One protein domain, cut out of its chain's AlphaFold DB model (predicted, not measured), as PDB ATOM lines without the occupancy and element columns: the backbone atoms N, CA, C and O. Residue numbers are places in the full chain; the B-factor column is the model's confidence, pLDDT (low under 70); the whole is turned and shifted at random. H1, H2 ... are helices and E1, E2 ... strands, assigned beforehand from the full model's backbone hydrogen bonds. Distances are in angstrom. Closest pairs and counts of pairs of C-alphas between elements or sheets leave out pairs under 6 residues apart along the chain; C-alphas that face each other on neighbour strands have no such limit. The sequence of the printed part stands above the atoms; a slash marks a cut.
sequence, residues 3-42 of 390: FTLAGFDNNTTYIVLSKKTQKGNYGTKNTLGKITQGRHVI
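This is residues 3 to 42 of the 390 residues of the protein "Methanogenesis marker 3 protein" of Candidatus Methanofastidiosum sp (UniProt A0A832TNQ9). This domain has little regular structure: a small hairpin of E1 and E2 at one end, a short helix H1 at the other, and between them a wide loop that folds back towards E1 before running on to H1. The printed part has 40 residues, 11 of them in named elements, in the order E1, E2, H1; the sheet, E1 - E2, is antiparallel and the class is mixed. It is loose, with a radius of gyration of the C-alphas of 11.4 A, and elongated, spanning 31 by 20 by 13 A.

E1, residues 3 to 5, begins at C-alpha 3 (623.285, 218.492, 742.989) and is 7.0 A long. E2, residues 13 to 16, is 9.6 A long. H1, residues 39 to 42, is 5.5 A long and ends at C-alpha 42 (637.383, 210.314, 743.521).

E1 and E2 form a hairpin, antiparallel at 137 degrees. N 4 and O 14 are within hydrogen-bond range at 2.9 A. H1 is too short for an O i to N i+4 pair; its one O i to N i+3 pair is within range. E1 and H1 are apart.

The C-alphas farthest apart, of Asp 9 and His 40, are 31.2 A apart. The printed part has no cut. The link E2 to H1, 22 residues, is long. Residues 29 to 30 have pLDDT under 70.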
ATOM      1  N   PHE A   3     623.029 217.050 742.978       86.94
ATOM      2  CA  PHE A   3     623.285 218.492 742.989       86.94
ATOM      3  C   PHE A   3     623.056 219.106 744.369       86.94
ATOM      4  O   PHE A   3     622.152 218.689 745.097       86.94
ATOM      5  N   THR A   4     623.816 220.139 744.712       86.69
ATOM      6  CA  THR A   4     623.585 220.947 745.918       86.69
ATOM      7  C   THR A   4     623.652 222.424 745.600       86.69
ATOM      8  O   THR A   4     624.438 222.823 744.746       86.69
ATOM      9  N   LEU A   5     622.881 223.225 746.328       87.56
ATOM     10  CA  LEU A   5     622.947 224.682 746.278       87.56
ATOM     11  C   LEU A   5     623.671 225.195 747.524       87.56
ATOM     12  O   LEU A   5     623.196 224.958 748.642       87.56
ATOM     13  N   ALA A   6     624.800 225.885 747.365       82.25
ATOM     14  CA  ALA A   6     625.450 226.510 748.515       82.25
ATOM     15  C   ALA A   6     624.609 227.699 748.993       82.25
ATOM     16  O   ALA A   6     624.283 228.603 748.229       82.25
ATOM     17  N   GLY A   7     624.203 227.684 750.264       83.19
ATOM     18  CA  GLY A   7     623.333 228.729 750.811       83.19
ATOM     19  C   GLY A   7     621.926 228.775 750.199       83.19
ATOM     20  O   GLY A   7     621.245 229.778 750.370       83.19
ATOM     21  N   PHE A   8     621.477 227.708 749.520       82.75
ATOM     22  CA  PHE A   8     620.195 227.660 748.795       82.75
ATOM     23  C   PHE A   8     620.068 228.687 747.652       82.75
ATOM     24  O   PHE A   8     618.957 228.972 747.205       82.75
ATOM     25  N   ASP A   9     621.192 229.195 747.144       84.12
ATOM     26  CA  ASP A   9     621.247 230.051 745.961       84.12
ATOM     27  C   ASP A   9     621.399 229.193 744.692       84.12
ATOM     28  O   ASP A   9     622.226 228.284 744.620       84.12
ATOM     29  N   ASN A  10     620.577 229.452 743.675       81.06
ATOM     30  CA  ASN A  10     620.631 228.723 742.408       81.06
ATOM     31  C   ASN A  10     621.861 229.093 741.559       81.06
ATOM     32  O   ASN A  10     622.264 228.299 740.707       81.06
ATOM     33  N   ASN A  11     622.495 230.236 741.831       83.94
ATOM     34  CA  ASN A  11     623.736 230.651 741.174       83.94
ATOM     35  C   ASN A  11     624.968 229.868 741.657       83.94
ATOM     36  O   ASN A  11     626.020 229.928 741.027       83.94
ATOM     37  N   THR A  12     624.845 229.104 742.744       83.81
ATOM     38  CA  THR A  12     625.937 228.343 743.368       83.81
ATOM     39  C   THR A  12     625.604 226.848 743.385       83.81
ATOM     40  O   THR A  12     625.494 226.194 744.427       83.81
ATOM     41  N   THR A  13     625.409 226.293 742.187       84.62
ATOM     42  CA  THR A  13     625.092 224.871 741.999       84.62
ATOM     43  C   THR A  13     626.364 224.030 741.895       84.62
ATOM     44  O   THR A  13     627.187 224.247 741.011       84.62
ATOM     45  N   TYR A  14     626.481 223.005 742.741       84.25
ATOM     46  CA  TYR A  14     627.607 222.066 742.759       84.25
ATOM     47  C   TYR A  14     627.157 220.645 742.432       84.25
ATOM     48  O   TYR A  14     626.087 220.202 742.860       84.25
ATOM     49  N   ILE A  15     628.005 219.898 741.722       85.31
ATOM     50  CA  ILE A  15     627.883 218.443 741.593       85.31
ATOM     51  C   ILE A  15     628.627 217.800 742.758       85.31
ATOM     52  O   ILE A  15     629.830 217.979 742.914       85.31
ATOM     53  N   VAL A  16     627.924 216.994 743.552       84.38
ATOM     54  CA  VAL A  16     628.489 216.351 744.740       84.38
ATOM     55  C   VAL A  16     628.648 214.845 744.545       84.38
ATOM     56  O   VAL A  16     627.705 214.101 744.228       84.38
ATOM     57  N   LEU A  17     629.870 214.374 744.803       85.94
ATOM     58  CA  LEU A  17     630.264 212.967 744.770       85.94
ATOM     59  C   LEU A  17     630.333 212.399 746.196       85.94
ATOM     60  O   LEU A  17     631.392 212.329 746.814       85.94
ATOM     61  N   SER A  18     629.197 211.965 746.746       82.50
ATOM     62  CA  SER A  18     629.208 211.396 748.101       82.50
ATOM     63  C   SER A  18     629.770 209.974 748.157       82.50
ATOM     64  O   SER A  18     629.304 209.074 747.454       82.50
ATOM     65  N   LYS A  19     630.717 209.762 749.080       80.19
ATOM     66  CA  LYS A  19     631.304 208.452 749.422       80.19
ATOM     67  C   LYS A  19     630.403 207.603 750.330       80.19
ATOM     68  O   LYS A  19     630.635 206.406 750.475       80.19
ATOM     69  N   LYS A  20     629.395 208.209 750.967       79.88
ATOM     70  CA  LYS A  20     628.473 207.551 751.910       79.88
ATOM     71  C   LYS A  20     627.025 207.938 751.623       79.88
ATOM     72  O   LYS A  20     626.750 208.948 750.978       79.88
ATOM     73  N   THR A  21     626.082 207.150 752.119       78.44
ATOM     74  CA  THR A  21     624.670 207.542 752.100       78.44
ATOM     75  C   THR A  21     624.479 208.765 752.995       78.44
ATOM     76  O   THR A  21     624.887 208.745 754.151       78.44
ATOM     77  N   GLN A  22     623.868 209.818 752.457       73.25
ATOM     78  CA  GLN A  22     623.584 211.066 753.170       73.25
ATOM     79  C   GLN A  22     622.072 211.312 753.183       73.25
ATOM     80  O   GLN A  22     621.369 210.909 752.255       73.25
ATOM     81  N   LYS A  23     621.570 211.964 754.236       70.56
ATOM     82  CA  LYS A  23     620.156 212.348 754.404       70.56
ATOM     83  C   LYS A  23     620.052 213.815 754.837       70.56
ATOM     84  O   LYS A  23     619.547 214.113 755.912       70.56
ATOM     85  N   GLY A  24     620.593 214.716 754.019       73.69
ATOM     86  CA  GLY A  24     620.501 216.165 754.218       73.69
ATOM     87  C   GLY A  24     619.574 216.825 753.197       73.69
ATOM     88  O   GLY A  24     619.328 216.273 752.125       73.69
ATOM     89  N   ASN A  25     619.057 218.007 753.537       76.62
ATOM     90  CA  ASN A  25     618.363 218.876 752.591       76.62
ATOM     91  C   ASN A  25     619.382 219.856 751.996       76.62
ATOM     92  O   ASN A  25     619.943 220.665 752.729       76.62
ATOM     93  N   TYR A  26     619.629 219.762 750.690       80.31
ATOM     94  CA  TYR A  26     620.699 220.495 750.002       80.31
ATOM     95  C   TYR A  26     620.175 221.465 748.933       80.31
ATOM     96  O   TYR A  26     620.855 221.741 747.946       80.31
ATOM     97  N   GLY A  27     618.925 221.911 749.071       73.81
ATOM     98  CA  GLY A  27     618.288 222.822 748.114       73.81
ATOM     99  C   GLY A  27     617.880 222.174 746.788       73.81
ATOM    100  O   GLY A  27     617.172 222.794 746.004       73.81
ATOM    101  N   THR A  28     618.239 220.906 746.553       73.44
ATOM    102  CA  THR A  28     617.769 220.107 745.414       73.44
ATOM    103  C   THR A  28     617.301 218.722 745.880       73.44
ATOM    104  O   THR A  28     617.714 218.235 746.934       73.44
ATOM    105  N   LYS A  29     616.416 218.077 745.107       63.91
ATOM    106  CA  LYS A  29     615.844 216.750 745.420       63.91
ATOM    107  C   LYS A  29     616.306 215.624 744.485       63.91
ATOM    108  O   LYS A  29     615.678 214.570 744.445       63.91
ATOM    109  N   ASN A  30     617.407 215.802 743.753       65.50
ATOM    110  CA  ASN A  30     617.692 214.946 742.599       65.50
ATOM    111  C   ASN A  30     618.998 214.157 742.761       65.50
ATOM    112  O   ASN A  30     620.097 214.707 742.693       65.50
ATOM    113  N   THR A  31     618.876 212.836 742.931       74.94
ATOM    114  CA  THR A  31     620.001 211.920 742.698       74.94
ATOM    115  C   THR A  31     620.235 211.832 741.194       74.94
ATOM    116  O   THR A  31     619.351 211.391 740.470       74.94
ATOM    117  N   LEU A  32     621.421 212.231 740.735       81.31
ATOM    118  CA  LEU A  32     621.805 212.198 739.322       81.31
ATOM    119  C   LEU A  32     622.216 210.788 738.871       81.31
ATOM    120  O   LEU A  32     621.975 210.390 737.740       81.31
ATOM    121  N   GLY A  33     622.853 210.018 739.759       84.56
ATOM    122  CA  GLY A  33     623.314 208.670 739.428       84.56
ATOM    123  C   GLY A  33     624.384 208.110 740.364       84.56
ATOM    124  O   GLY A  33     624.679 208.667 741.433       84.56
ATOM    125  N   LYS A  34     624.977 206.983 739.953       84.31
ATOM    126  CA  LYS A  34     626.040 206.262 740.672       84.31
ATOM    127  C   LYS A  34     627.310 206.194 739.829       84.31
ATOM    128  O   LYS A  34     627.248 205.957 738.632       84.31
ATOM    129  N   ILE A  35     628.459 206.315 740.488       84.62
ATOM    130  CA  ILE A  35     629.769 206.138 739.854       84.62
ATOM    131  C   ILE A  35     630.032 204.635 739.697       84.62
ATOM    132  O   ILE A  35     630.116 203.908 740.698       84.62
ATOM    133  N   THR A  36     630.127 204.163 738.456       80.25
ATOM    134  CA  THR A  36     630.322 202.745 738.105       80.25
ATOM    135  C   THR A  36     631.789 202.391 737.854       80.25
ATOM    136  O   THR A  36     632.194 201.284 738.200       80.25
ATOM    137  N   GLN A  37     632.599 203.328 737.353       78.62
ATOM    138  CA  GLN A  37     634.044 203.180 737.130       78.62
ATOM    139  C   GLN A  37     634.824 204.399 737.654       78.62
ATOM    140  O   GLN A  37     634.223 205.404 738.017       78.62
ATOM    141  N   GLY A  38     636.155 204.298 737.765       80.56
ATOM    142  CA  GLY A  38     637.004 205.427 738.190       80.56
ATOM    143  C   GLY A  38     636.929 205.780 739.682       80.56
ATOM    144  O   GLY A  38     637.357 206.850 740.091       80.56
ATOM    145  N   ARG A  39     636.417 204.890 740.547       82.50
ATOM    146  CA  ARG A  39     636.259 205.206 741.984       82.50
ATOM    147  C   ARG A  39     637.564 205.548 742.712       82.50
ATOM    148  O   ARG A  39     637.517 206.251 743.716       82.50
ATOM    149  N   HIS A  40     638.695 205.054 742.215       82.75
ATOM    150  CA  HIS A  40     640.017 205.279 742.799       82.75
ATOM    151  C   HIS A  40     640.519 206.722 742.629       82.75
ATOM    152  O   HIS A  40     641.354 207.142 743.420       82.75
ATOM    153  N   VAL A  41     639.992 207.493 741.665       84.19
ATOM    154  CA  VAL A  41     640.365 208.909 741.481       84.19
ATOM    155  C   VAL A  41     639.450 209.883 742.223       84.19
ATOM    156  O   VAL A  41     639.785 211.048 742.336       84.19
ATOM    157  N   ILE A  42     638.328 209.429 742.802       83.62
ATOM    158  CA  ILE A  42     637.383 210.314 743.521       83.62
ATOM    159  C   ILE A  42     638.062 211.037 744.693       83.62
ATOM    160  O   ILE A  42     637.654 212.128 745.066       83.62
TER     161      ILE A  42